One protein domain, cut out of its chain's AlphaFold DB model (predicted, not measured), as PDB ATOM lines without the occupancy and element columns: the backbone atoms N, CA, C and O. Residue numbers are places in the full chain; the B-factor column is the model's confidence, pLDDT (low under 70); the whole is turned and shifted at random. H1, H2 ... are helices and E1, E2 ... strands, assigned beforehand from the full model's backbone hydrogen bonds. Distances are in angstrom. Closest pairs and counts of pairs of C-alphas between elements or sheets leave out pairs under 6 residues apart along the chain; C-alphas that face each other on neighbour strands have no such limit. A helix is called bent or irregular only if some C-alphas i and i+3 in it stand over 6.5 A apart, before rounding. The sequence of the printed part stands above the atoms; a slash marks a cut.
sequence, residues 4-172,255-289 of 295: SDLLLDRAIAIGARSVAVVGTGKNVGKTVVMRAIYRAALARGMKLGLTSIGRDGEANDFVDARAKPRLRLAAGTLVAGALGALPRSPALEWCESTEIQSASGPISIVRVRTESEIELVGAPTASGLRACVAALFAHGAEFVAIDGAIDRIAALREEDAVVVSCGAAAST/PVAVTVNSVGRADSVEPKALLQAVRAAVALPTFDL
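This is residues 4 to 172 and 255 to 289 of the 295 residues of an uncharacterized protein of mine drainage metagenome (UniProt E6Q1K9). One long, strongly twisted sheet of nine strands runs through the whole domain as the middle of three layers, with H1 and H2 over one face and H3, H4 and H5 over the other, H5 at the E10 and E11 end. At the opposite end of the sheet's row stands the bent hairpin of E5 and E6, E3 and E7 make a small second sheet, and residues 58 to 66, in the long link from E2 to E3, stick out sideways from the body as a free loop. The printed part has 204 residues with five named helices and eleven named strands, in the order H1 E1 H2 E2 E3 E4 E5 E6 E7 H3 E8 H4 E9 E10 H5 E11. The large sheet is mixed, in the order E5 E6 E4 E2 E8 E1 E9 E10 E11, and the class is mixed, helices and strands. The whole is compact, with a radius of gyration of the C-alphas of 16.4 A and spans of 47 by 41 by 30 A.

H1, residues 4 to 13, touches H2, residues 30 to 43, about perpendicular at 78 degrees, with the C-alphas of Ser 4 and Ala 36 closest at 5.0 A. Between them in the chain, E1, residues 18 to 23, is an inner strand. E2, residues 48 to 52, and E8, residues 143 to 147, are parallel, with N 49 and O 143 2.9 A apart. E8 and E1 are parallel too, with N 146 and O 19 2.8 A apart. E1, H2 and E2 form a split strand-helix-strand unit, two strands running the same way with a helix between them in the chain and E8 between them in the sheet; its crossover is right-handed. The sheet curls round H2, whose closest C-alphas to E8 are Thr 31 and Asp 147, 5.9 A apart. E3, residues 71 to 73, and E7, residues 116 to 118, are antiparallel, with N 71 and O 118 2.8 A apart. E4, residues 78 to 82, is parallel to E2, with N 78 and O 48 2.8 A apart. E5, residues 92 to 102, bends by 98 degrees at residue 99 and forms a hairpin with E6, residues 105 to 112, with N 93 and O 111 2.8 A apart. E6 is antiparallel to E4, with N 79 and O 110 2.8 A apart. H3, residues 126 to 138, lies on the opposite face from H2; its closest C-alphas to E2 are Leu 136 and Gly 49, 5.6 A apart. With residues 126 to 130 alone it touches H4, residues 150 to 155, at a steep tilt of 57 degrees, the C-alphas of Ala 126 and Ala 155 being 4.0 A apart. E8, H4 and E9, residues 161 to 167, form a second split unit, right-handed, with E1 between the strands. E9 is parallel to E1, with N 165 and O 22 2.8 A apart, and to E10, residues 255 to 261, with N 256 and O 162 2.8 A apart. E10, H5, residues 271 to 281, and E11, residues 286 to 288, form a right-handed strand-helix-strand unit of parallel neighbours, with N 287 and O 258 2.9 A apart. H5 lies over E10 and E11 at a height over the sheet of 8.4 A. In H1, H2, H3 and H5 every O i to N i+4 pair is within hydrogen-bond range; in H4 0 of 2 are, beside 2 of 3 O i to N i+3 pairs.

H1 begins at C-alpha 4, (-18.507, 5.581, 37.735). H2 is 20.1 A long, H3 18.5 A, E5 19.8 A, E6 19.3 A and E9 20.2 A. H4 is irregular, with C-alphas 151 and 154 7.9 A apart. E11 ends at C-alpha 288, (-19.847, -4.097, 40.600).

The two C-alphas farthest apart, those of Pro 90 and Ala 280, are 49.4 A apart. Residues 173 to 254 are not printed, and C-alphas 172 and 255 are 24.6 A apart across the cut. Of the links that are printed whole, E2 to E3 is long, with 18 residues. The mean pLDDT of the printed part is 87.6; it is under 70 at residues 54 to 69, 149 to 152 and 265 to 266.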
ATOM      1  N   SER A   4     -19.485   4.498  37.575       92.00
ATOM      2  CA  SER A   4     -18.507   5.581  37.735       92.00
ATOM      3  C   SER A   4     -19.167   6.898  38.180       92.00
ATOM      4  O   SER A   4     -18.730   7.493  39.167       92.00
ATOM      5  N   ASP A   5     -20.253   7.302  37.516       93.94
ATOM      6  CA  ASP A   5     -21.054   8.475  37.879       93.94
ATOM      7  C   ASP A   5     -21.706   8.319  39.247       93.94
ATOM      8  O   ASP A   5     -21.623   9.229  40.065       93.94
ATOM      9  N   LEU A   6     -22.287   7.148  39.530       95.50
ATOM     10  CA  LEU A   6     -22.926   6.879  40.820       95.50
ATOM     11  C   LEU A   6     -21.937   7.013  41.984       95.50
ATOM     12  O   LEU A   6     -22.284   7.560  43.030       95.50
ATOM     13  N   LEU A   7     -20.704   6.530  41.820       95.94
ATOM     14  CA  LEU A   7     -19.659   6.663  42.836       95.94
ATOM     15  C   LEU A   7     -19.258   8.128  43.050       95.94
ATOM     16  O   LEU A   7     -19.114   8.561  44.195       95.94
ATOM     17  N   LEU A   8     -19.109   8.891  41.966       96.56
ATOM     18  CA  LEU A   8     -18.795  10.315  42.040       96.56
ATOM     19  C   LEU A   8     -19.938  11.120  42.677       96.56
ATOM     20  O   LEU A   8     -19.690  11.925  43.573       96.56
ATOM     21  N   ASP A   9     -21.183  10.867  42.278       97.00
ATOM     22  CA  ASP A   9     -22.375  11.529  42.817       97.00
ATOM     23  C   ASP A   9     -22.496  11.327  44.319       97.00
ATOM     24  O   ASP A   9     -22.818  12.260  45.047       97.00
ATOM     25  N   ARG A  10     -22.183  10.126  44.812       96.75
ATOM     26  CA  ARG A  10     -22.190   9.837  46.250       96.75
ATOM     27  C   ARG A  10     -21.154  10.657  47.013       96.75
ATOM     28  O   ARG A  10     -21.466  11.132  48.102       96.75
ATOM     29  N   ALA A  11     -19.958  10.850  46.455       96.38
ATOM     30  CA  ALA A  11     -18.939  11.711  47.053       96.38
ATOM     31  C   ALA A  11     -19.360  13.195  47.025       96.38
ATOM     32  O   ALA A  11     -19.259  13.891  48.034       96.38
ATOM     33  N   ILE A  12     -19.895  13.676  45.901       96.50
ATOM     34  CA  ILE A  12     -20.337  15.072  45.753       96.50
ATOM     35  C   ILE A  12     -21.561  15.374  46.625       96.50
ATOM     36  O   ILE A  12     -21.642  16.456  47.201       96.50
ATOM     37  N   ALA A  13     -22.491  14.427  46.782       97.06
ATOM     38  CA  ALA A  13     -23.715  14.604  47.565       97.06
ATOM     39  C   ALA A  13     -23.445  14.911  49.045       97.06
ATOM     40  O   ALA A  13     -24.243  15.579  49.695       97.06
ATOM     41  N   ILE A  14     -22.307  14.456  49.573       96.00
ATOM     42  CA  ILE A  14     -21.847  14.778  50.931       96.00
ATOM     43  C   ILE A  14     -20.911  16.003  50.956       96.00
ATOM     44  O   ILE A  14     -20.269  16.275  51.968       96.00
ATOM     45  N   GLY A  15     -20.780  16.736  49.850       96.62
ATOM     46  CA  GLY A  15     -19.901  17.899  49.720       96.62
ATOM     47  C   GLY A  15     -18.407  17.561  49.711       96.62
ATOM     48  O   GLY A  15     -17.587  18.429  50.008       96.62
ATOM     49  N   ALA A  16     -18.027  16.306  49.431       96.69
ATOM     50  CA  ALA A  16     -16.618  15.928  49.406       96.69
ATOM     51  C   ALA A  16     -15.911  16.539  48.190       96.69
ATOM     52  O   ALA A  16     -16.384  16.441  47.058       96.69
ATOM     53  N   ARG A  17     -14.728  17.110  48.428       96.38
ATOM     54  CA  ARG A  17     -13.804  17.558  47.371       96.38
ATOM     55  C   ARG A  17     -12.677  16.567  47.112       96.38
ATOM     56  O   ARG A  17     -11.845  16.787  46.236       96.38
ATOM     57  N   SER A  18     -12.616  15.489  47.880       95.56
ATOM     58  CA  SER A  18     -11.692  14.401  47.626       95.56
ATOM     59  C   SER A  18     -12.368  13.058  47.863       95.56
ATOM     60  O   SER A  18     -13.328  12.953  48.634       95.56
ATOM     61  N   VAL A  19     -11.870  12.035  47.178       95.56
ATOM     62  CA  VAL A  19     -12.294  10.655  47.374       95.56
ATOM     63  C   VAL A  19     -11.082   9.752  47.490       95.56
ATOM     64  O   VAL A  19     -10.209   9.734  46.621       95.56
ATOM     65  N   ALA A  20     -11.050   8.972  48.561       93.81
ATOM     66  CA  ALA A  20     -10.079   7.918  48.749       93.81
ATOM     67  C   ALA A  20     -10.707   6.564  48.468       93.81
ATOM     68  O   ALA A  20     -11.759   6.221  49.012       93.81
ATOM     69  N   VAL A  21     -10.029   5.771  47.644       93.19
ATOM     70  CA  VAL A  21     -10.392   4.370  47.461       93.19
ATOM     71  C   VAL A  21      -9.516   3.521  48.362       93.19
ATOM     72  O   VAL A  21      -8.312   3.412  48.149       93.19
ATOM     73  N   VAL A  22     -10.126   2.915  49.372       91.56
ATOM     74  CA  VAL A  22      -9.478   1.960  50.278       91.56
ATOM     75  C   VAL A  22      -9.950   0.557  49.930       91.56
ATOM     76  O   VAL A  22     -10.900   0.386  49.173       91.56
ATOM     77  N   GLY A  23      -9.310  -0.481  50.454       89.50
ATOM     78  CA  GLY A  23      -9.798  -1.827  50.188       89.50
ATOM     79  C   GLY A  23      -9.236  -2.885  51.106       89.50
ATOM     80  O   GLY A  23      -8.262  -2.634  51.810       89.50
ATOM     81  N   THR A  24      -9.858  -4.060  51.070       88.00
ATOM     82  CA  THR A  24      -9.544  -5.189  51.956       88.00
ATOM     83  C   THR A  24      -8.197  -5.855  51.651       88.00
ATOM     84  O   THR A  24      -7.682  -6.606  52.460       88.00
ATOM     85  N   GLY A  25      -7.568  -5.541  50.513       83.44
ATOM     86  CA  GLY A  25      -6.239  -6.058  50.189       83.44
ATOM     87  C   GLY A  25      -5.592  -5.417  48.963       83.44
ATOM     88  O   GLY A  25      -6.087  -4.434  48.390       83.44
ATOM     89  N   LYS A  26      -4.457  -5.978  48.526       79.94
ATOM     90  CA  LYS A  26      -3.836  -5.661  47.227       79.94
ATOM     91  C   LYS A  26      -4.711  -6.248  46.098       79.94
ATOM     92  O   LYS A  26      -5.348  -7.277  46.263       79.94
ATOM     93  N   ASN A  27      -4.781  -5.573  44.947       80.38
ATOM     94  CA  ASN A  27      -5.505  -6.031  43.740       80.38
ATOM     95  C   ASN A  27      -7.035  -6.225  43.842       80.38
ATOM     96  O   ASN A  27      -7.653  -6.720  42.908       80.38
ATOM     97  N   VAL A  28      -7.685  -5.747  44.903       86.75
ATOM     98  CA  VAL A  28      -9.157  -5.794  45.055       86.75
ATOM     99  C   VAL A  28      -9.923  -4.753  44.219       86.75
ATOM    100  O   VAL A  28     -11.101  -4.528  44.465       86.75
ATOM    101  N   GLY A  29      -9.271  -4.082  43.260       87.75
ATOM    102  CA  GLY A  29      -9.911  -3.114  42.353       87.75
ATOM    103  C   GLY A  29      -9.705  -1.625  42.665       87.75
ATOM    104  O   GLY A  29     -10.187  -0.792  41.907       87.75
ATOM    105  N   LYS A  30      -8.937  -1.259  43.705       89.50
ATOM    106  CA  LYS A  30      -8.780   0.144  44.163       89.50
ATOM    107  C   LYS A  30      -8.428   1.141  43.049       89.50
ATOM    108  O   LYS A  30      -9.151   2.106  42.818       89.50
ATOM    109  N   THR A  31      -7.366   0.867  42.295       87.25
ATOM    110  CA  THR A  31      -6.917   1.738  41.199       87.25
ATOM    111  C   THR A  31      -7.920   1.788  40.037       87.25
ATOM    112  O   THR A  31      -8.033   2.813  39.367       87.25
ATOM    113  N   VAL A  32      -8.680   0.710  39.799       89.88
ATOM    114  CA  VAL A  32      -9.737   0.674  38.771       89.88
ATOM    115  C   VAL A  32     -10.897   1.580  39.173       89.88
ATOM    116  O   VAL A  32     -11.330   2.407  38.376       89.88
ATOM    117  N   VAL A  33     -11.340   1.485  40.426       92.81
ATOM    118  CA  VAL A  33     -12.380   2.341  41.012       92.81
ATOM    119  C   VAL A  33     -11.951   3.807  40.982       92.81
ATOM    120  O   VAL A  33     -12.691   4.658  40.498       92.81
ATOM    121  N   MET A  34     -10.725   4.105  41.425       93.44
ATOM    122  CA  MET A  34     -10.169   5.460  41.391       93.44
ATOM    123  C   MET A  34     -10.166   6.009  39.960       93.44
ATOM    124  O   MET A  34     -10.563   7.151  39.732       93.44
ATOM    125  N   ARG A  35      -9.772   5.187  38.974       92.06
ATOM    126  CA  ARG A  35      -9.762   5.566  37.551       92.06
ATOM    127  C   ARG A  35     -11.169   5.822  37.023       92.06
ATOM    128  O   ARG A  35     -11.351   6.758  36.248       92.06
ATOM    129  N   ALA A  36     -12.146   5.015  37.427       93.94
ATOM    130  CA  ALA A  36     -13.541   5.206  37.053       93.94
ATOM    131  C   ALA A  36     -14.076   6.545  37.585       93.94
ATOM    132  O   ALA A  36     -14.651   7.314  36.818       93.94
ATOM    133  N   ILE A  37     -13.796   6.872  38.851       95.25
ATOM    134  CA  ILE A  37     -14.199   8.152  39.447       95.25
ATOM    135  C   ILE A  37     -13.481   9.331  38.775       95.25
ATOM    136  O   ILE A  37     -14.117  10.326  38.442       95.25
ATOM    137  N   TYR A  38     -12.175   9.205  38.507       95.12
ATOM    138  CA  TYR A  38     -11.410  10.205  37.756       95.12
ATOM    139  C   TYR A  38     -12.041  10.497  36.390       95.12
ATOM    140  O   TYR A  38     -12.230  11.659  36.041       95.12
ATOM    141  N   ARG A  39     -12.408   9.459  35.629       94.50
ATOM    142  CA  ARG A  39     -13.038   9.613  34.310       94.50
ATOM    143  C   ARG A  39     -14.408  10.280  34.394       94.50
ATOM    144  O   ARG A  39     -14.669  11.179  33.602       94.50
ATOM    145  N   ALA A  40     -15.243   9.888  35.358       95.88
ATOM    146  CA  ALA A  40     -16.539  10.528  35.576       95.88
ATOM    147  C   ALA A  40     -16.379  12.018  35.924       95.88
ATOM    148  O   ALA A  40     -17.077  12.869  35.379       95.88
ATOM    149  N   ALA A  41     -15.410  12.358  36.777       96.62
ATOM    150  CA  ALA A  41     -15.166  13.742  37.170       96.62
ATOM    151  C   ALA A  41     -14.588  14.571  36.009       96.62
ATOM    152  O   ALA A  41     -14.971  15.724  35.815       96.62
ATOM    153  N   LEU A  42     -13.732  13.957  35.186       95.94
ATOM    154  CA  LEU A  42     -13.165  14.575  33.989       95.94
ATOM    155  C   LEU A  42     -14.251  14.865  32.949       95.94
ATOM    156  O   LEU A  42     -14.278  15.954  32.384       95.94
ATOM    157  N   ALA A  43     -15.176  13.924  32.735       96.25
ATOM    158  CA  ALA A  43     -16.309  14.092  31.825       96.25
ATOM    159  C   ALA A  43     -17.240  15.245  32.243       96.25
ATOM    160  O   ALA A  43     -17.917  15.829  31.401       96.25
ATOM    161  N   ARG A  44     -17.235  15.617  33.529       95.94
ATOM    162  CA  ARG A  44     -17.959  16.779  34.073       95.94
ATOM    163  C   ARG A  44     -17.162  18.086  34.013       95.94
ATOM    164  O   ARG A  44     -17.619  19.094  34.542       95.94
ATOM    165  N   GLY A  45     -15.977  18.078  33.401       96.50
ATOM    166  CA  GLY A  45     -15.134  19.263  33.234       96.50
ATOM    167  C   GLY A  45     -14.441  19.740  34.513       96.50
ATOM    168  O   GLY A  45     -13.975  20.877  34.550       96.50
ATOM    169  N   MET A  46     -14.363  18.906  35.556       97.38
ATOM    170  CA  MET A  46     -13.692  19.273  36.807       97.38
ATOM    171  C   MET A  46     -12.174  19.371  36.621       97.38
ATOM    172  O   MET A  46     -11.567  18.577  35.899       97.38
ATOM    173  N   LYS A  47     -11.528  20.286  37.350       97.88
ATOM    174  CA  LYS A  47     -10.065  20.313  37.488       97.88
ATOM    175  C   LYS A  47      -9.631  19.265  38.502       97.88
ATOM    176  O   LYS A  47      -9.979  19.343  39.679       97.88
ATOM    177  N   LEU A  48      -8.855  18.283  38.059       98.19
ATOM    178  CA  LEU A  48      -8.571  17.094  38.862       98.19
ATOM    179  C   LEU A  48      -7.158  17.089  39.419       98.19
ATOM    180  O   LEU A  48      -6.205  17.411  38.715       98.19
ATOM    181  N   GLY A  49      -7.044  16.663  40.672       97.44
ATOM    182  CA  GLY A  49      -5.796  16.256  41.299       97.44
ATOM    183  C   GLY A  49      -5.768  14.748  41.518       97.44
ATOM    184  O   GLY A  49      -6.784  14.138  41.852       97.44
ATOM    185  N   LEU A  50      -4.602  14.136  41.350       95.50
ATOM    186  CA  LEU A  50      -4.382  12.731  41.650       95.50
ATOM    187  C   LEU A  50      -3.165  12.562  42.533       95.50
ATOM    188  O   LEU A  50      -2.121  13.184  42.338       95.50
ATOM    189  N   THR A  51      -3.288  11.649  43.475       92.94
ATOM    190  CA  THR A  51      -2.145  11.146  44.216       92.94
ATOM    191  C   THR A  51      -2.414   9.708  44.628       92.94
ATOM    192  O   THR A  51      -3.547   9.224  44.588       92.94
ATOM    193  N   SER A  52      -1.361   8.998  44.999       87.06
ATOM    194  CA  SER A  52      -1.502   7.705  45.648       87.06
ATOM    195  C   SER A  52      -0.823   7.744  46.995       87.06
ATOM    196  O   SER A  52      -0.041   8.632  47.317       87.06
ATOM    197  N   ILE A  53      -1.058   6.704  47.763       74.00
ATOM    198  CA  ILE A  53      -0.181   6.391  48.879       74.00
ATOM    199  C   ILE A  53       1.065   5.701  48.286       74.00
ATOM    200  O   ILE A  53       0.959   5.038  47.246       74.00
ATOM    201  N   GLY A  54       2.254   6.002  48.819       60.19
ATOM    202  CA  GLY A  54       3.552   5.602  48.252       60.19
ATOM    203  C   GLY A  54       3.758   4.090  48.115       60.19
ATOM    204  O   GLY A  54       2.908   3.300  48.514       60.19
ATOM    205  N   ARG A  55       4.892   3.674  47.529       56.31
ATOM    206  CA  ARG A  55       5.281   2.251  47.491       56.31
ATOM    207  C   ARG A  55       5.451   1.748  48.928       56.31
ATOM    208  O   ARG A  55       6.206   2.350  49.693       56.31
ATOM    209  N   ASP A  56       4.726   0.690  49.281       48.59
ATOM    210  CA  ASP A  56       4.796   0.066  50.600       48.59
ATOM    211  C   ASP A  56       6.233  -0.412  50.854       48.59
ATOM    212  O   ASP A  56       6.780  -1.230  50.123       48.59
ATOM    213  N   GLY A  57       6.881   0.160  51.868       40.25
ATOM    214  CA  GLY A  57       8.255  -0.156  52.260       40.25
ATOM    215  C   GLY A  57       8.362  -1.373  53.176       40.25
ATOM    216  O   GLY A  57       9.163  -1.346  54.110       40.25
ATOM    217  N   GLU A  58       7.552  -2.415  52.978       36.34
ATOM    218  CA  GLU A  58       7.772  -3.668  53.701       36.34
ATOM    219  C   GLU A  58       8.968  -4.403  53.096       36.34
ATOM    220  O   GLU A  58       9.061  -4.590  51.883       36.34
ATOM    221  N   ALA A  59       9.880  -4.848  53.963       31.42
ATOM    222  CA  ALA A  59      11.133  -5.528  53.634       31.42
ATOM    223  C   ALA A  59      10.984  -6.809  52.775       31.42
ATOM    224  O   ALA A  59      11.989  -7.402  52.397       31.42
ATOM    225  N   ASN A  60       9.754  -7.212  52.437       33.00
ATOM    226  CA  ASN A  60       9.427  -8.393  51.643       33.00
ATOM    227  C   ASN A  60       8.796  -8.098  50.266       33.00
ATOM    228  O   ASN A  60       8.479  -9.041  49.544       33.00
ATOM    229  N   ASP A  61       8.667  -6.840  49.831       38.44
ATOM    230  CA  ASP A  61       8.128  -6.513  48.493       38.44
ATOM    231  C   ASP A  61       9.166  -6.678  47.348       38.44
ATOM    232  O   ASP A  61       9.069  -6.051  46.294       38.44
ATOM    233  N   PHE A  62      10.140  -7.588  47.499       33.81
ATOM    234  CA  PHE A  62      10.952  -8.097  46.379       33.81
ATOM    235  C   PHE A  62      10.194  -9.114  45.501       33.81
ATOM    236  O   PHE A  62      10.679  -9.476  44.431       33.81
ATOM    237  N   VAL A  63       9.013  -9.583  45.927       40.38
ATOM    238  CA  VAL A  63       8.291 -10.686  45.260       40.38
ATOM    239  C   VAL A  63       7.241 -10.205  44.242       40.38
ATOM    240  O   VAL A  63       6.886 -10.957  43.336       40.38
ATOM    241  N   ASP A  64       6.778  -8.951  44.300       41.81
ATOM    242  CA  ASP A  64       5.807  -8.415  43.329       41.81
ATOM    243  C   ASP A  64       6.500  -7.525  42.284       41.81
ATOM    244  O   ASP A  64       6.343  -6.309  42.237       41.81
ATOM    245  N   ALA A  65       7.305  -8.152  41.424       40.34
ATOM    246  CA  ALA A  65       8.110  -7.505  40.381       40.34
ATOM    247  C   ALA A  65       7.297  -6.863  39.226       40.34
ATOM    248  O   ALA A  65       7.841  -6.609  38.149       40.34
ATOM    249  N   ARG A  66       5.990  -6.607  39.397       46.41
ATOM    250  CA  ARG A  66       5.156  -5.955  38.375       46.41
ATOM    251  C   ARG A  66       4.962  -4.476  38.701       46.41
ATOM    252  O   ARG A  66       4.480  -4.123  39.770       46.41
ATOM    253  N   ALA A  67       5.316  -3.619  37.743       54.28
ATOM    254  CA  ALA A  67       5.104  -2.176  37.826       54.28
ATOM    255  C   ALA A  67       3.636  -1.848  38.154       54.28
ATOM    256  O   ALA A  67       2.720  -2.479  37.614       54.28
ATOM    257  N   LYS A  68       3.402  -0.840  39.010       61.66
ATOM    258  CA  LYS A  68       2.051  -0.314  39.260       61.66
ATOM    259  C   LYS A  68       1.436   0.088  37.906       61.66
ATOM    260  O   LYS A  68       2.145   0.651  37.067       61.66
ATOM    261  N   PRO A  69       0.142  -0.179  37.651       64.38
ATOM    262  CA  PRO A  69      -0.470   0.170  36.375       64.38
ATOM    263  C   PRO A  69      -0.373   1.678  36.127       64.38
ATOM    264  O   PRO A  69      -0.773   2.484  36.970       64.38
ATOM    265  N   ARG A  70       0.123   2.056  34.946       83.25
ATOM    266  CA  ARG A  70       0.143   3.455  34.511       83.25
ATOM    267  C   ARG A  70      -1.282   3.942  34.265       83.25
ATOM    268  O   ARG A  70      -2.139   3.210  33.758       83.25
ATOM    269  N   LEU A  71      -1.545   5.182  34.653       87.38
ATOM    270  CA  LEU A  71      -2.798   5.870  34.385       87.38
ATOM    271  C   LEU A  71      -2.601   6.803  33.201       87.38
ATOM    272  O   LEU A  71      -1.708   7.643  33.225       87.38
ATOM    273  N   ARG A  72      -3.454   6.683  32.186       91.81
ATOM    274  CA  ARG A  72      -3.547   7.673  31.117       91.81
ATOM    275  C   ARG A  72      -4.342   8.870  31.635       91.81
ATOM    276  O   ARG A  72      -5.531   8.728  31.922       91.81
ATOM    277  N   LEU A  73      -3.664   9.998  31.812       95.38
ATOM    278  CA  LEU A  73      -4.220  11.224  32.380       95.38
ATOM    279  C   LEU A  73      -4.349  12.294  31.302       95.38
ATOM    280  O   LEU A  73      -3.429  12.489  30.512       95.38
ATOM    281  N   ALA A  74      -5.481  12.994  31.295       96.75
ATOM    282  CA  ALA A  74      -5.771  14.077  30.366       96.75
ATOM    283  C   ALA A  74      -5.007  15.363  30.713       96.75
ATOM    284  O   ALA A  74      -4.641  15.601  31.872       96.75
ATOM    285  N   ALA A  75      -4.824  16.222  29.708       97.06
ATOM    286  CA  ALA A  75      -4.262  17.557  29.882       97.06
ATOM    287  C   ALA A  75      -5.024  18.364  30.953       97.06
ATOM    288  O   ALA A  75      -6.236  18.238  31.108       97.06
ATOM    289  N   GLY A  76      -4.299  19.181  31.714       97.38
ATOM    290  CA  GLY A  76      -4.809  19.967  32.837       97.38
ATOM    291  C   GLY A  76      -4.799  19.241  34.187       97.38
ATOM    292  O   GLY A  76      -4.775  19.919  35.216       97.38
ATOM    293  N   THR A  77      -4.751  17.903  34.195       98.25
ATOM    294  CA  THR A  77      -4.708  17.085  35.419       98.25
ATOM    295  C   THR A  77      -3.466  17.407  36.252       98.25
ATOM    296  O   THR A  77      -2.356  17.439  35.723       98.25
ATOM    297  N   LEU A  78      -3.641  17.609  37.555       98.25
ATOM    298  CA  LEU A  78      -2.556  17.750  38.522       98.25
ATOM    299  C   LEU A  78      -2.215  16.400  39.148       98.25
ATOM    300  O   LEU A  78      -3.101  15.611  39.474       98.25
ATOM    301  N   VAL A  79      -0.930  16.145  39.362       96.94
ATOM    302  CA  VAL A  79      -0.435  14.930  40.005       96.94
ATOM    303  C   VAL A  79       0.548  15.303  41.100       96.94
ATOM    304  O   VAL A  79       1.499  16.039  40.849       96.94
ATOM    305  N   ALA A  80       0.337  14.761  42.297       95.50
ATOM    306  CA  ALA A  80       1.333  14.749  43.357       95.50
ATOM    307  C   ALA A  80       1.999  13.372  43.369       95.50
ATOM    308  O   ALA A  80       1.398  12.389  43.824       95.50
ATOM    309  N   GLY A  81       3.214  13.301  42.822       92.69
ATOM    310  CA  GLY A  81       3.928  12.048  42.589       92.69
ATOM    311  C   GLY A  81       5.430  12.149  42.844       92.69
ATOM    312  O   GLY A  81       6.015  13.227  42.789       92.69
ATOM    313  N   ALA A  82       6.054  11.013  43.138       91.25
ATOM    314  CA  ALA A  82       7.484  10.882  43.354       91.25
ATOM    315  C   ALA A  82       8.240  11.121  42.048       91.25
ATOM    316  O   ALA A  82       7.950  10.490  41.031       91.25
ATOM    317  N   LEU A  83       9.250  11.986  42.096       90.19
ATOM    318  CA  LEU A  83      10.028  12.395  40.930       90.19
ATOM    319  C   LEU A  83      10.589  11.208  40.129       90.19
ATOM    320  O   LEU A  83      10.553  11.223  38.903       90.19
ATOM    321  N   GLY A  84      11.058  10.150  40.790       87.50
ATOM    322  CA  GLY A  84      11.590   8.961  40.120       87.50
ATOM    323  C   GLY A  84      10.549   8.120  39.372       87.50
ATOM    324  O   GLY A  84      10.937   7.309  38.536       87.50
ATOM    325  N   ALA A  85       9.253   8.303  39.644       86.12
ATOM    326  CA  ALA A  85       8.156   7.633  38.938       86.12
ATOM    327  C   ALA A  85       7.520   8.512  37.842       86.12
ATOM    328  O   ALA A  85       6.783   8.009  36.990       86.12
ATOM    329  N   LEU A  86       7.796   9.820  37.847       89.50
ATOM    330  CA  LEU A  86       7.278  10.745  36.845       89.50
ATOM    331  C   LEU A  86       8.083  10.635  35.537       89.50
ATOM    332  O   LEU A  86       9.318  10.646  35.565       89.50
ATOM    333  N   PRO A  87       7.420  10.559  34.369       86.50
ATOM    334  CA  PRO A  87       8.122  10.551  33.094       86.50
ATOM    335  C   PRO A  87       8.863  11.876  32.877       86.50
ATOM    336  O   PRO A  87       8.294  12.958  33.015       86.50
ATOM    337  N   ARG A  88      10.133  11.802  32.470       85.62
ATOM    338  CA  ARG A  88      10.908  12.972  32.031       85.62
ATOM    339  C   ARG A  88      10.483  13.352  30.614       85.62
ATOM    340  O   ARG A  88      11.098  12.922  29.644       85.62
ATOM    341  N   SER A  89       9.388  14.095  30.504       88.06
ATOM    342  CA  SER A  89       8.749  14.432  29.231       88.06
ATOM    343  C   SER A  89       8.245  15.878  29.239       88.06
ATOM    344  O   SER A  89       7.731  16.315  30.269       88.06
ATOM    345  N   PRO A  90       8.297  16.605  28.102       90.12
ATOM    346  CA  PRO A  90       7.658  17.920  27.968       90.12
ATOM    347  C   PRO A  90       6.129  17.860  28.118       90.12
ATOM    348  O   PRO A  90       5.472  18.893  28.226       90.12
ATOM    349  N   ALA A  91       5.550  16.656  28.144       93.12
ATOM    350  CA  ALA A  91       4.142  16.455  28.437       93.12
ATOM    351  C   ALA A  91       3.773  16.753  29.904       93.12
ATOM    352  O   ALA A  91       2.584  16.793  30.215       93.12
ATOM    353  N   LEU A  92       4.753  16.983  30.790       95.50
ATOM    354  CA  LEU A  92       4.540  17.431  32.167       95.50
ATOM    355  C   LEU A  92       5.121  18.832  32.388       95.50
ATOM    356  O   LEU A  92       6.281  19.101  32.089       95.50
ATOM    357  N   GLU A  93       4.317  19.708  32.975       96.06
ATOM    358  CA  GLU A  93       4.746  20.974  33.558       96.06
ATOM    359  C   GLU A  93       5.025  20.769  35.045       96.06
ATOM    360  O   GLU A  93       4.203  20.216  35.772       96.06
ATOM    361  N   TRP A  94       6.171  21.247  35.508       95.38
ATOM    362  CA  TRP A  94       6.509  21.265  36.924       95.38
ATOM    363  C   TRP A  94       5.883  22.469  37.625       95.38
ATOM    364  O   TRP A  94       6.097  23.601  37.200       95.38
ATOM    365  N   CYS A  95       5.132  22.225  38.701       96.38
ATOM    366  CA  CYS A  95       4.475  23.273  39.484       96.38
ATOM    367  C   CYS A  95       5.183  23.524  40.824       96.38
ATOM    368  O   CYS A  95       5.354  24.675  41.209       96.38
ATOM    369  N   GLU A  96       5.595  22.465  41.533       95.38
ATOM    370  CA  GLU A  96       6.218  22.578  42.861       95.38
ATOM    371  C   GLU A  96       7.096  21.362  43.200       95.38
ATOM    372  O   GLU A  96       6.712  20.220  42.942       95.38
ATOM    373  N   SER A  97       8.239  21.608  43.849       91.94
ATOM    374  CA  SER A  97       9.000  20.599  44.600       91.94
ATOM    375  C   SER A  97       8.554  20.620  46.059       91.94
ATOM    376  O   SER A  97       8.775  21.622  46.736       91.94
ATOM    377  N   THR A  98       7.975  19.534  46.570       92.38
ATOM    378  CA  THR A  98       7.634  19.452  48.000       92.38
ATOM    379  C   THR A  98       8.838  18.972  48.817       92.38
ATOM    380  O   THR A  98       9.755  18.342  48.287       92.38
ATOM    381  N   GLU A  99       8.819  19.180  50.135       91.69
ATOM    382  CA  GLU A  99       9.843  18.635  51.045       91.69
ATOM    383  C   GLU A  99       9.665  17.129  51.329       91.69
ATOM    384  O   GLU A  99      10.523  16.485  51.941       91.69
ATOM    385  N   ILE A 100       8.555  16.534  50.882       91.50
ATOM    386  CA  ILE A 100       8.176  15.157  51.202       91.50
ATOM    387  C   ILE A 100       9.087  14.183  50.456       91.50
ATOM    388  O   ILE A 100       9.140  14.177  49.228       91.50
ATOM    389  N   GLN A 101       9.740  13.292  51.198       89.94
ATOM    390  CA  GLN A 101      10.607  12.260  50.634       89.94
ATOM    391  C   GLN A 101       9.873  10.927  50.461       89.94
ATOM    392  O   GLN A 101       9.036  10.541  51.281       89.94
ATOM    393  N   SER A 102      10.222  10.197  49.405       85.38
ATOM    394  CA  SER A 102       9.815   8.809  49.179       85.38
ATOM    395  C   SER A 102      11.013   7.972  48.724       85.38
ATOM    396  O   SER A 102      12.030   8.516  48.292       85.38
ATOM    397  N   ALA A 103      10.880   6.644  48.749       83.06
ATOM    398  CA  ALA A 103      11.907   5.740  48.218       83.06
ATOM    399  C   ALA A 103      12.202   5.969  46.721       83.06
ATOM    400  O   ALA A 103      13.274   5.625  46.238       83.06
ATOM    401  N   SER A 104      11.260   6.562  45.979       83.50
ATOM    402  CA  SER A 104      11.406   6.907  44.561       83.50
ATOM    403  C   SER A 104      11.725   8.393  44.346       83.50
ATOM    404  O   SER A 104      11.464   8.928  43.274       83.50
ATOM    405  N   GLY A 105      12.285   9.072  45.351       87.75
ATOM    406  CA  GLY A 105      12.660  10.487  45.295       87.75
ATOM    407  C   GLY A 105      11.614  11.433  45.900       87.75
ATOM    408  O   GLY A 105      10.589  10.975  46.420       87.75
ATOM    409  N   PRO A 106      11.866  12.754  45.861       92.00
ATOM    410  CA  PRO A 106      10.970  13.750  46.440       92.00
ATOM    411  C   PRO A 106       9.620  13.776  45.717       92.00
ATOM    412  O   PRO A 106       9.544  13.550  44.505       92.00
ATOM    413  N   ILE A 107       8.550  14.066  46.454       93.00
ATOM    414  CA  ILE A 107       7.228  14.276  45.864       93.00
ATOM    415  C   ILE A 107       7.179  15.662  45.224       93.00
ATOM    416  O   ILE A 107       7.633  16.649  45.799       93.00
ATOM    417  N   SER A 108       6.623  15.725  44.023       95.69
ATOM    418  CA  SER A 108       6.495  16.945  43.231       95.69
ATOM    419  C   SER A 108       5.061  17.103  42.749       95.69
ATOM    420  O   SER A 108       4.380  16.105  42.489       95.69
ATOM    421  N   ILE A 109       4.611  18.349  42.624       97.62
ATOM    422  CA  ILE A 109       3.346  18.683  41.977       97.62
ATOM    423  C   ILE A 109       3.636  18.994  40.516       97.62
ATOM    424  O   ILE A 109       4.414  19.898  40.204       97.62
ATOM    425  N   VAL A 110       3.002  18.243  39.622       97.38
ATOM    426  CA  VAL A 110       3.114  18.432  38.174       97.38
ATOM    427  C   VAL A 110       1.739  18.555  37.538       97.38
ATOM    428  O   VAL A 110       0.770  17.955  38.004       97.38
ATOM    429  N   ARG A 111       1.655  19.305  36.442       97.88
ATOM    430  CA  ARG A 111       0.469  19.411  35.597       97.88
ATOM    431  C   ARG A 111       0.707  18.697  34.277       97.88
ATOM    432  O   ARG A 111       1.696  18.933  33.591       97.88
ATOM    433  N   VAL A 112      -0.232  17.852  33.883       97.75
ATOM    434  CA  VAL A 112      -0.218  17.198  32.576       97.75
ATOM    435  C   VAL A 112      -0.513  18.243  31.496       97.75
ATOM    436  O   VAL A 112      -1.574  18.861  31.508       97.75
ATOM    437  N   ARG A 113       0.417  18.472  30.566       97.38
ATOM    438  CA  ARG A 113       0.249  19.365  29.403       97.38
ATOM    439  C   ARG A 113      -0.432  18.658  28.238       97.38
ATOM    440  O   ARG A 113      -1.314  19.229  27.609       97.38
ATOM    441  N   THR A 114      -0.045  17.409  28.005       95.12
ATOM    442  CA  THR A 114      -0.562  16.549  26.933       95.12
ATOM    443  C   THR A 114      -0.876  15.184  27.519       95.12
ATOM    444  O   THR A 114      -0.160  14.743  28.420       95.12
ATOM    445  N   GLU A 115      -1.925  14.516  27.022       95.00
ATOM    446  CA  GLU A 115      -2.322  13.189  27.506       95.00
ATOM    447  C   GLU A 115      -1.105  12.268  27.660       95.00
ATOM    448  O   GLU A 115      -0.325  12.092  26.724       95.00
ATOM    449  N   SER A 116      -0.921  11.728  28.865       92.44
ATOM    450  CA  SER A 116       0.288  10.987  29.227       92.44
ATOM    451  C   SER A 116      -0.018   9.825  30.151       92.44
ATOM    452  O   SER A 116      -0.911   9.894  30.995       92.44
ATOM    453  N   GLU A 117       0.767   8.761  30.022       91.62
ATOM    454  CA  GLU A 117       0.762   7.655  30.970       91.62
ATOM    455  C   GLU A 117       1.684   7.953  32.151       91.62
ATOM    456  O   GLU A 117       2.886   8.150  31.977       91.62
ATOM    457  N   ILE A 118       1.123   7.961  33.359       89.69
ATOM    458  CA  ILE A 118       1.844   8.276  34.593       89.69
ATOM    459  C   ILE A 118       1.663   7.140  35.594       89.69
ATOM    460  O   ILE A 118       0.546   6.686  35.854       89.69
ATOM    461  N   GLU A 119       2.770   6.675  36.167       86.88
ATOM    462  CA  GLU A 119       2.739   5.791  37.328       86.88
ATOM    463  C   GLU A 119       2.498   6.632  38.590       86.88
ATOM    464  O   GLU A 119       3.281   7.529  38.909       86.88
ATOM    465  N   LEU A 120       1.412   6.358  39.319       85.38
ATOM    466  CA  LEU A 120       1.141   7.048  40.578       85.38
ATOM    467  C   LEU A 120       1.904   6.399  41.735       85.38
ATOM    468  O   LEU A 120       1.530   5.330  42.234       85.38
ATOM    469  N   VAL A 121       2.942   7.102  42.181       86.88
ATOM    470  CA  VAL A 121       3.674   6.840  43.422       86.88
ATOM    471  C   VAL A 121       3.633   8.115  44.252       86.88
ATOM    472  O   VAL A 121       4.298   9.075  43.895       86.88
ATOM    473  N   GLY A 122       2.845   8.167  45.323       86.38
ATOM    474  CA  GLY A 122       2.783   9.351  46.187       86.38
ATOM    475  C   GLY A 122       3.527   9.195  47.512       86.38
ATOM    476  O   GLY A 122       4.475   8.417  47.637       86.38
ATOM    477  N   ALA A 123       3.122   9.982  48.505       88.00
ATOM    478  CA  ALA A 123       3.828  10.086  49.778       88.00
ATOM    479  C   ALA A 123       3.724   8.800  50.630       88.00
ATOM    480  O   ALA A 123       2.652   8.188  50.691       88.00
ATOM    481  N   PRO A 124       4.793   8.400  51.349       82.69
ATOM    482  CA  PRO A 124       4.793   7.171  52.154       82.69
ATOM    483  C   PRO A 124       4.102   7.328  53.522       82.69
ATOM    484  O   PRO A 124       3.774   6.337  54.177       82.69
ATOM    485  N   THR A 125       3.883   8.567  53.977       84.50
ATOM    486  CA  THR A 125       3.306   8.876  55.291       84.50
ATOM    487  C   THR A 125       1.931   9.524  55.169       84.50
ATOM    488  O   THR A 125       1.619  10.207  54.195       84.50
ATOM    489  N   ALA A 126       1.113   9.361  56.210       85.00
ATOM    490  CA  ALA A 126      -0.202   9.989  56.274       85.00
ATOM    491  C   ALA A 126      -0.137  11.528  56.272       85.00
ATOM    492  O   ALA A 126      -0.973  12.184  55.654       85.00
ATOM    493  N   SER A 127       0.864  12.112  56.940       87.19
ATOM    494  CA  SER A 127       1.111  13.558  56.907       87.19
ATOM    495  C   SER A 127       1.544  14.033  55.522       87.19
ATOM    496  O   SER A 127       1.026  15.039  55.049       87.19
ATOM    497  N   GLY A 128       2.426  13.285  54.854       90.44
ATOM    498  CA  GLY A 128       2.845  13.582  53.489       90.44
ATOM    499  C   GLY A 128       1.675  13.522  52.508       90.44
ATOM    500  O   GLY A 128       1.512  14.431  51.702       90.44
ATOM    501  N   LEU A 129       0.799  12.518  52.617       90.31
ATOM    502  CA  LEU A 129      -0.387  12.435  51.761       90.31
ATOM    503  C   LEU A 129      -1.320  13.638  51.966       90.31
ATOM    504  O   LEU A 129      -1.767  14.227  50.986       90.31
ATOM    505  N   ARG A 130      -1.562  14.061  53.217       90.06
ATOM    506  CA  ARG A 130      -2.338  15.284  53.495       90.06
ATOM    507  C   ARG A 130      -1.723  16.521  52.854       90.06
ATOM    508  O   ARG A 130      -2.451  17.315  52.264       90.06
ATOM    509  N   ALA A 131      -0.405  16.673  52.956       92.81
ATOM    510  CA  ALA A 131       0.309  17.782  52.338       92.81
ATOM    511  C   ALA A 131       0.209  17.737  50.802       92.81
ATOM    512  O   ALA A 131      -0.044  18.767  50.187       92.81
ATOM    513  N   CYS A 132       0.281  16.551  50.188       93.75
ATOM    514  CA  CYS A 132       0.060  16.376  48.749       93.75
ATOM    515  C   CYS A 132      -1.345  16.823  48.329       93.75
ATOM    516  O   CYS A 132      -1.493  17.573  47.371       93.75
ATOM    517  N   VAL A 133      -2.381  16.388  49.054       94.00
ATOM    518  CA  VAL A 133      -3.773  16.773  48.775       94.00
ATOM    519  C   VAL A 133      -3.961  18.287  48.923       94.00
ATOM    520  O   VAL A 133      -4.579  18.914  48.064       94.00
ATOM    521  N   ALA A 134      -3.393  18.893  49.968       94.75
ATOM    522  CA  ALA A 134      -3.436  20.340  50.167       94.75
ATOM    523  C   ALA A 134      -2.732  21.103  49.033       94.75
ATOM    524  O   ALA A 134      -3.300  22.058  48.504       94.75
ATOM    525  N   ALA A 135      -1.549  20.650  48.611       96.69
ATOM    526  CA  ALA A 135      -0.810  21.244  47.501       96.69
ATOM    527  C   ALA A 135      -1.579  21.121  46.175       96.69
ATOM    528  O   ALA A 135      -1.695  22.093  45.435       96.69
ATOM    529  N   LEU A 136      -2.208  19.972  45.895       97.56
ATOM    530  CA  LEU A 136      -3.067  19.808  44.715       97.56
ATOM    531  C   LEU A 136      -4.200  20.844  44.681       97.56
ATOM    532  O   LEU A 136      -4.446  21.450  43.637       97.56
ATOM    533  N   PHE A 137      -4.864  21.088  45.816       97.69
ATOM    534  CA  PHE A 137      -5.873  22.144  45.913       97.69
ATOM    535  C   PHE A 137      -5.271  23.545  45.737       97.69
ATOM    536  O   PHE A 137      -5.863  24.362  45.031       97.69
ATOM    537  N   ALA A 138      -4.097  23.818  46.313       97.69
ATOM    538  CA  ALA A 138      -3.402  25.101  46.168       97.69
ATOM    539  C   ALA A 138      -3.020  25.410  44.707       97.69
ATOM    540  O   ALA A 138      -3.086  26.561  44.284       97.69
ATOM    541  N   HIS A 139      -2.713  24.382  43.909       98.19
ATOM    542  CA  HIS A 139      -2.422  24.499  42.471       98.19
ATOM    543  C   HIS A 139      -3.670  24.476  41.570       98.19
ATOM    544  O   HIS A 139      -3.560  24.453  40.337       98.19
ATOM    545  N   GLY A 140      -4.866  24.514  42.165       97.69
ATOM    546  CA  GLY A 140      -6.127  24.718  41.454       97.69
ATOM    547  C   GLY A 140      -6.904  23.449  41.106       97.69
ATOM    548  O   GLY A 140      -7.754  23.505  40.217       97.69
ATOM    549  N   ALA A 141      -6.645  22.317  41.768       98.06
ATOM    550  CA  ALA A 141      -7.572  21.189  41.714       98.06
ATOM    551  C   ALA A 141      -8.915  21.568  42.369       98.06
ATOM    552  O   ALA A 141      -8.970  22.194  43.427       98.06
ATOM    553  N   GLU A 142     -10.017  21.156  41.760       97.69
ATOM    554  CA  GLU A 142     -11.370  21.269  42.309       97.69
ATOM    555  C   GLU A 142     -11.749  19.990  43.057       97.69
ATOM    556  O   GLU A 142     -12.343  20.069  44.138       97.69
ATOM    557  N   PHE A 143     -11.319  18.840  42.523       97.75
ATOM    558  CA  PHE A 143     -11.560  17.514  43.079       97.75
ATOM    559  C   PHE A 143     -10.292  16.646  43.058       97.75
ATOM    560  O   PHE A 143      -9.560  16.638  42.067       97.75
ATOM    561  N   VAL A 144     -10.024  15.902  44.138       97.00
ATOM    562  CA  VAL A 144      -8.825  15.053  44.269       97.00
ATOM    563  C   VAL A 144      -9.195  13.577  44.420       97.00
ATOM    564  O   VAL A 144      -9.924  13.201  45.333       97.00
ATOM    565  N   ALA A 145      -8.649  12.722  43.557       95.19
ATOM    566  CA  ALA A 145      -8.782  11.273  43.670       95.19
ATOM    567  C   ALA A 145      -7.515  10.658  44.285       95.19
ATOM    568  O   ALA A 145      -6.394  10.937  43.847       95.19
ATOM    569  N   ILE A 146      -7.701   9.814  45.300       92.38
ATOM    570  CA  ILE A 146      -6.624   9.213  46.084       92.38
ATOM    571  C   ILE A 146      -6.678   7.690  45.922       92.38
ATOM    572  O   ILE A 146      -7.633   7.034  46.346       92.38
ATOM    573  N   ASP A 147      -5.628   7.117  45.332       87.25
ATOM    574  CA  ASP A 147      -5.417   5.663  45.303       87.25
ATOM    575  C   ASP A 147      -4.850   5.216  46.661       87.25
ATOM    576  O   ASP A 147      -3.645   5.322  46.925       87.25
ATOM    577  N   GLY A 148      -5.758   4.823  47.557       71.38
ATOM    578  CA  GLY A 148      -5.497   4.564  48.966       71.38
ATOM    579  C   GLY A 148      -5.106   3.120  49.286       71.38
ATOM    580  O   GLY A 148      -5.498   2.166  48.620       71.38
ATOM    581  N   ALA A 149      -4.371   2.952  50.382       66.62
ATOM    582  CA  ALA A 149      -4.197   1.696  51.099       66.62
ATOM    583  C   ALA A 149      -4.898   1.809  52.460       66.62
ATOM    584  O   ALA A 149      -4.906   2.879  53.076       66.62
ATOM    585  N   ILE A 150      -5.481   0.705  52.929       59.62
ATOM    586  CA  ILE A 150      -6.181   0.636  54.219       59.62
ATOM    587  C   ILE A 150      -5.272   1.060  55.387       59.62
ATOM    588  O   ILE A 150      -5.681   1.826  56.253       59.62
ATOM    589  N   ASP A 151      -3.989   0.702  55.359       60.66
ATOM    590  CA  ASP A 151      -3.041   0.966  56.456       60.66
ATOM    591  C   ASP A 151      -2.660   2.441  56.629       60.66
ATOM    592  O   ASP A 151      -1.839   2.806  57.479       60.66
ATOM    593  N   ARG A 152      -3.228   3.315  55.795       66.62
ATOM    594  CA  ARG A 152      -2.911   4.742  55.742       66.62
ATOM    595  C   ARG A 152      -4.156   5.626  55.725       66.62
ATOM    596  O   ARG A 152      -4.050   6.822  55.468       66.62
ATOM    597  N   ILE A 153      -5.302   5.076  56.136       76.88
ATOM    598  CA  ILE A 153      -6.546   5.810  56.420       76.88
ATOM    599  C   ILE A 153      -6.329   7.019  57.353       76.88
ATOM    600  O   ILE A 153      -7.036   8.012  57.233       76.88
ATOM    601  N   ALA A 154      -5.304   6.999  58.216       76.69
ATOM    602  CA  ALA A 154      -4.927   8.137  59.066       76.69
ATOM    603  C   ALA A 154      -4.621   9.429  58.287       76.69
ATOM    604  O   ALA A 154      -4.501  10.488  58.900       76.69
ATOM    605  N   ALA A 155      -4.398   9.346  56.973       80.56
ATOM    606  CA  ALA A 155      -4.192  10.489  56.096       80.56
ATOM    607  C   ALA A 155      -5.488  11.235  55.769       80.56
ATOM    608  O   ALA A 155      -5.436  12.425  55.480       80.56
ATOM    609  N   LEU A 156      -6.621  10.542  55.806       84.94
ATOM    610  CA  LEU A 156      -7.901  11.075  55.371       84.94
ATOM    611  C   LEU A 156      -8.446  12.076  56.386       84.94
ATOM    612  O   LEU A 156      -8.234  11.951  57.595       84.94
ATOM    613  N   ARG A 157      -9.120  13.091  55.863       84.62
ATOM    614  CA  ARG A 157      -9.833  14.119  56.612       84.62
ATOM    615  C   ARG A 157     -11.305  13.723  56.742       84.62
ATOM    616  O   ARG A 157     -11.783  12.828  56.049       84.62
ATOM    617  N   GLU A 158     -12.035  14.390  57.623       87.69
ATOM    618  CA  GLU A 158     -13.442  14.057  57.898       87.69
ATOM    619  C   GLU A 158     -14.364  14.397  56.718       87.69
ATOM    620  O   GLU A 158     -15.401  13.774  56.511       87.69
ATOM    621  N   GLU A 159     -13.983  15.387  55.916       89.94
ATOM    622  CA  GLU A 159     -14.682  15.817  54.708       89.94
ATOM    623  C   GLU A 159     -14.399  14.925  53.490       89.94
ATOM    624  O   GLU A 159     -15.132  14.994  52.495       89.94
ATOM    625  N   ASP A 160     -13.381  14.067  53.556       93.25
ATOM    626  CA  ASP A 160     -13.021  13.176  52.457       93.25
ATOM    627  C   ASP A 160     -14.057  12.048  52.331       93.25
ATOM    628  O   ASP A 160     -14.495  11.447  53.317       93.25
ATOM    629  N   ALA A 161     -14.472  11.753  51.098       96.19
ATOM    630  CA  ALA A 161     -15.304  10.589  50.820       96.19
ATOM    631  C   ALA A 161     -14.439   9.327  50.781       96.19
ATOM    632  O   ALA A 161     -13.317   9.345  50.269       96.19
ATOM    633  N   VAL A 162     -14.976   8.205  51.255       95.69
ATOM    634  CA  VAL A 162     -14.286   6.911  51.196       95.69
ATOM    635  C   VAL A 162     -15.102   5.908  50.392       95.69
ATOM    636  O   VAL A 162     -16.275   5.668  50.671       95.69
ATOM    637  N   VAL A 163     -14.476   5.289  49.396       96.19
ATOM    638  CA  VAL A 163     -15.033   4.137  48.678       96.19
ATOM    639  C   VAL A 163     -14.247   2.900  49.085       96.19
ATOM    640  O   VAL A 163     -13.017   2.895  49.026       96.19
ATOM    641  N   VAL A 164     -14.949   1.856  49.516       95.44
ATOM    642  CA  VAL A 164     -14.334   0.601  49.960       95.44
ATOM    643  C   VAL A 164     -14.367  -0.415  48.827       95.44
ATOM    644  O   VAL A 164     -15.432  -0.775  48.351       95.44
ATOM    645  N   SER A 165     -13.210  -0.918  48.418       93.69
ATOM    646  CA  SER A 165     -13.079  -1.949  47.391       93.69
ATOM    647  C   SER A 165     -12.743  -3.299  48.025       93.69
ATOM    648  O   SER A 165     -11.776  -3.412  48.778       93.69
ATOM    649  N   CYS A 166     -13.498  -4.340  47.702       93.31
ATOM    650  CA  CYS A 166     -13.257  -5.708  48.159       93.31
ATOM    651  C   CYS A 166     -13.335  -6.685  46.984       93.31
ATOM    652  O   CYS A 166     -13.923  -6.376  45.949       93.31
ATOM    653  N   GLY A 167     -12.748  -7.873  47.107       91.19
ATOM    654  CA  GLY A 167     -12.796  -8.822  46.001       91.19
ATOM    655  C   GLY A 167     -11.989 -10.095  46.189       91.19
ATOM    656  O   GLY A 167     -11.291 -10.258  47.189       91.19
ATOM    657  N   ALA A 168     -12.046 -10.954  45.173       87.94
ATOM    658  CA  ALA A 168     -11.455 -12.296  45.158       87.94
ATOM    659  C   ALA A 168      -9.923 -12.324  45.300       87.94
ATOM    660  O   ALA A 168      -9.329 -13.359  45.580       87.94
ATOM    661  N   ALA A 169      -9.253 -11.178  45.140       85.50
ATOM    662  CA  ALA A 169      -7.827 -11.065  45.431       85.50
ATOM    663  C   ALA A 169      -7.496 -11.188  46.933       85.50
ATOM    664  O   ALA A 169      -6.344 -11.458  47.262       85.50
ATOM    665  N   ALA A 170      -8.471 -10.970  47.825       81.44
ATOM    666  CA  ALA A 170      -8.297 -11.090  49.275       81.44
ATOM    667  C   ALA A 170      -8.634 -12.497  49.805       81.44
ATOM    668  O   ALA A 170      -8.037 -12.953  50.776       81.44
ATOM    669  N   SER A 171      -9.583 -13.196  49.176       86.25
ATOM    670  CA  SER A 171     -10.018 -14.541  49.565       86.25
ATOM    671  C   SER A 171     -10.792 -15.204  48.425       86.25
ATOM    672  O   SER A 171     -11.347 -14.514  47.577       86.25
ATOM    673  N   THR A 172     -10.874 -16.533  48.425       85.56
ATOM    674  CA  THR A 172     -11.690 -17.316  47.482       85.56
ATOM    675  C   THR A 172     -13.094 -17.636  48.007       85.56
ATOM    676  O   THR A 172     -13.934 -18.106  47.246       85.56
ATOM    677  N   PRO A 255     -17.461   6.775  54.655       96.38
ATOM    678  CA  PRO A 255     -17.614   5.748  53.644       96.38
ATOM    679  C   PRO A 255     -18.961   5.925  52.933       96.38
ATOM    680  O   PRO A 255     -20.005   6.008  53.575       96.38
ATOM    681  N   VAL A 256     -18.936   6.017  51.603       97.44
ATOM    682  CA  VAL A 256     -20.122   6.338  50.785       97.44
ATOM    683  C   VAL A 256     -20.593   5.201  49.891       97.44
ATOM    684  O   VAL A 256     -21.745   5.198  49.457       97.44
ATOM    685  N   ALA A 257     -19.710   4.254  49.589       97.69
ATOM    686  CA  ALA A 257     -20.004   3.138  48.708       97.69
ATOM    687  C   ALA A 257     -19.021   1.985  48.918       97.69
ATOM    688  O   ALA A 257     -17.898   2.177  49.395       97.69
ATOM    689  N   VAL A 258     -19.448   0.801  48.487       97.56
ATOM    690  CA  VAL A 258     -18.619  -0.398  48.384       97.56
ATOM    691  C   VAL A 258     -18.566  -0.852  46.928       97.56
ATOM    692  O   VAL A 258     -19.564  -0.785  46.208       97.56
ATOM    693  N   THR A 259     -17.409  -1.316  46.475       96.50
ATOM    694  CA  THR A 259     -17.222  -1.894  45.145       96.50
ATOM    695  C   THR A 259     -16.673  -3.305  45.252       96.50
ATOM    696  O   THR A 259     -15.748  -3.550  46.028       96.50
ATOM    697  N   VAL A 260     -17.210  -4.222  44.453       95.44
ATOM    698  CA  VAL A 260     -16.743  -5.611  44.395       95.44
ATOM    699  C   VAL A 260     -15.881  -5.858  43.159       95.44
ATOM    700  O   VAL A 260     -16.128  -5.283  42.102       95.44
ATOM    701  N   ASN A 261     -14.874  -6.719  43.297       92.50
ATOM    702  CA  ASN A 261     -14.109  -7.297  42.197       92.50
ATOM    703  C   ASN A 261     -14.120  -8.829  42.321       92.50
ATOM    704  O   ASN A 261     -13.470  -9.393  43.201       92.50
ATOM    705  N   SER A 262     -14.850  -9.506  41.443       89.88
ATOM    706  CA  SER A 262     -14.970 -10.971  41.428       89.88
ATOM    707  C   SER A 262     -13.728 -11.692  40.894       89.88
ATOM    708  O   SER A 262     -13.609 -12.904  41.065       89.88
ATOM    709  N   VAL A 263     -12.785 -10.965  40.287       86.00
ATOM    710  CA  VAL A 263     -11.582 -11.526  39.664       86.00
ATOM    711  C   VAL A 263     -10.374 -11.369  40.593       86.00
ATOM    712  O   VAL A 263      -9.961 -10.252  40.922       86.00
ATOM    713  N   GLY A 264      -9.805 -12.496  41.024       77.94
ATOM    714  CA  GLY A 264      -8.572 -12.576  41.806       77.94
ATOM    715  C   GLY A 264      -7.349 -12.913  40.946       77.94
ATOM    716  O   GLY A 264      -7.394 -12.881  39.719       77.94
ATOM    717  N   ARG A 265      -6.210 -13.198  41.597       67.94
ATOM    718  CA  ARG A 265      -4.938 -13.500  40.907       67.94
ATOM    719  C   ARG A 265      -4.887 -14.898  40.289       67.94
ATOM    720  O   ARG A 265      -4.328 -15.042  39.208       67.94
ATOM    721  N   ALA A 266      -5.400 -15.892  41.005       69.69
ATOM    722  CA  ALA A 266      -5.443 -17.293  40.584       69.69
ATOM    723  C   ALA A 266      -6.887 -17.792  40.463       69.69
ATOM    724  O   ALA A 266      -7.199 -18.569  39.569       69.69
ATOM    725  N   ASP A 267      -7.768 -17.262  41.311       74.88
ATOM    726  CA  ASP A 267      -9.146 -17.703  41.444       74.88
ATOM    727  C   ASP A 267     -10.115 -16.540  41.220       74.88
ATOM    728  O   ASP A 267      -9.793 -15.369  41.446       74.88
ATOM    729  N   SER A 268     -11.327 -16.872  40.790       86.12
ATOM    730  CA  SER A 268     -12.452 -15.942  40.696       86.12
ATOM    731  C   SER A 268     -13.631 -16.500  41.479       86.12
ATOM    732  O   SER A 268     -13.738 -17.710  41.677       86.12
ATOM    733  N   VAL A 269     -14.505 -15.615  41.940       90.38
ATOM    734  CA  VAL A 269     -15.772 -15.994  42.574       90.38
ATOM    735  C   VAL A 269     -16.928 -15.594  41.671       90.38
ATOM    736  O   VAL A 269     -16.784 -14.714  40.822       90.38
ATOM    737  N   GLU A 270     -18.091 -16.220  41.846       92.31
ATOM    738  CA  GLU A 270     -19.259 -15.880  41.033       92.31
ATOM    739  C   GLU A 270     -19.681 -14.414  41.302       92.31
ATOM    740  O   GLU A 270     -19.926 -14.051  42.460       92.31
ATOM    741  N   PRO A 271     -19.730 -13.542  40.271       92.19
ATOM    742  CA  PRO A 271     -19.928 -12.107  40.469       92.19
ATOM    743  C   PRO A 271     -21.237 -11.738  41.175       92.19
ATOM    744  O   PRO A 271     -21.238 -10.864  42.047       92.19
ATOM    745  N   LYS A 272     -22.356 -12.395  40.839       93.25
ATOM    746  CA  LYS A 272     -23.662 -12.065  41.430       93.25
ATOM    747  C   LYS A 272     -23.725 -12.461  42.902       93.25
ATOM    748  O   LYS A 272     -24.201 -11.663  43.709       93.25
ATOM    749  N   ALA A 273     -23.211 -13.632  43.256       95.00
ATOM    750  CA  ALA A 273     -23.111 -14.136  44.615       95.00
ATOM    751  C   ALA A 273     -22.235 -13.216  45.465       95.00
ATOM    752  O   ALA A 273     -22.645 -12.825  46.556       95.00
ATOM    753  N   LEU A 274     -21.079 -12.788  44.940       95.62
ATOM    754  CA  LEU A 274     -20.221 -11.829  45.633       95.62
ATOM    755  C   LEU A 274     -20.944 -10.502  45.887       95.62
ATOM    756  O   LEU A 274     -20.957 -10.009  47.016       95.62
ATOM    757  N   LEU A 275     -21.570  -9.932  44.857       96.00
ATOM    758  CA  LEU A 275     -22.304  -8.675  44.982       96.00
ATOM    759  C   LEU A 275     -23.440  -8.778  46.011       96.00
ATOM    760  O   LEU A 275     -23.617  -7.867  46.819       96.00
ATOM    761  N   GLN A 276     -24.205  -9.871  45.995       96.50
ATOM    762  CA  GLN A 276     -25.303 -10.106  46.936       96.50
ATOM    763  C   GLN A 276     -24.807 -10.289  48.372       96.50
ATOM    764  O   GLN A 276     -25.345  -9.658  49.281       96.50
ATOM    765  N   ALA A 277     -23.765 -11.095  48.577       97.50
ATOM    766  CA  ALA A 277     -23.204 -11.337  49.901       97.50
ATOM    767  C   ALA A 277     -22.638 -10.054  50.521       97.50
ATOM    768  O   ALA A 277     -22.917  -9.751  51.679       97.50
ATOM    769  N   VAL A 278     -21.905  -9.249  49.742       97.31
ATOM    770  CA  VAL A 278     -21.376  -7.964  50.221       97.31
ATOM    771  C   VAL A 278     -22.516  -6.990  50.527       97.31
ATOM    772  O   VAL A 278     -22.506  -6.382  51.591       97.31
ATOM    773  N   ARG A 279     -23.551  -6.903  49.672       97.38
ATOM    774  CA  ARG A 279     -24.751  -6.084  49.945       97.38
ATOM    775  C   ARG A 279     -25.453  -6.461  51.244       97.38
ATOM    776  O   ARG A 279     -25.962  -5.577  51.919       97.38
ATOM    777  N   ALA A 280     -25.497  -7.747  51.581       97.00
ATOM    778  CA  ALA A 280     -26.087  -8.214  52.831       97.00
ATOM    779  C   ALA A 280     -25.214  -7.888  54.058       97.00
ATOM    780  O   ALA A 280     -25.738  -7.733  55.158       97.00
ATOM    781  N   ALA A 281     -23.895  -7.775  53.878       95.62
ATOM    782  CA  ALA A 281     -22.937  -7.531  54.955       95.62
ATOM    783  C   ALA A 281     -22.667  -6.043  55.246       95.62
ATOM    784  O   ALA A 281     -22.087  -5.729  56.287       95.62
ATOM    785  N   VAL A 282     -23.044  -5.123  54.347       95.50
ATOM    786  CA  VAL A 282     -22.760  -3.684  54.488       95.50
ATOM    787  C   VAL A 282     -24.021  -2.823  54.412       95.50
ATOM    788  O   VAL A 282     -24.903  -3.042  53.592       95.50
ATOM    789  N   ALA A 283     -24.073  -1.757  55.212       90.81
ATOM    790  CA  ALA A 283     -25.154  -0.766  55.176       90.81
ATOM    791  C   ALA A 283     -24.937   0.340  54.118       90.81
ATOM    792  O   ALA A 283     -25.450   1.450  54.253       90.81
ATOM    793  N   LEU A 284     -24.138   0.069  53.079       96.25
ATOM    794  CA  LEU A 284     -23.761   1.039  52.050       96.25
ATOM    795  C   LEU A 284     -24.149   0.553  50.646       96.25
ATOM    796  O   LEU A 284     -24.132  -0.653  50.381       96.25
ATOM    797  N   PRO A 285     -24.438   1.479  49.709       96.81
ATOM    798  CA  PRO A 285     -24.616   1.133  48.306       96.81
ATOM    799  C   PRO A 285     -23.412   0.340  47.789       96.81
ATOM    800  O   PRO A 285     -22.270   0.789  47.901       96.81
ATOM    801  N   THR A 286     -23.680  -0.839  47.230       97.12
ATOM    802  CA  THR A 286     -22.641  -1.745  46.732       97.12
ATOM    803  C   THR A 286     -22.788  -1.945  45.229       97.12
ATOM    804  O   THR A 286     -23.875  -2.294  44.741       97.12
ATOM    805  N   PHE A 287     -21.681  -1.763  44.512       95.31
ATOM    806  CA  PHE A 287     -21.618  -1.799  43.058       95.31
ATOM    807  C   PHE A 287     -20.581  -2.798  42.549       95.31
ATOM    808  O   PHE A 287     -19.544  -3.011  43.170       95.31
ATOM    809  N   ASP A 288     -20.839  -3.358  41.373       92.81
ATOM    810  CA  ASP A 288     -19.847  -4.097  40.600       92.81
ATOM    811  C   ASP A 288     -19.440  -3.228  39.403       92.81
ATOM    812  O   ASP A 288     -20.231  -2.999  38.488       92.81
ATOM    813  N   LEU A 289     -18.220  -2.687  39.446       85.19
ATOM    814  CA  LEU A 289     -17.650  -1.894  38.350       85.19
ATOM    815  C   LEU A 289     -17.209  -2.763  37.165       85.19
ATOM    816  O   LEU A 289     -17.058  -2.249  36.059       85.19
TER     817      LEU A 289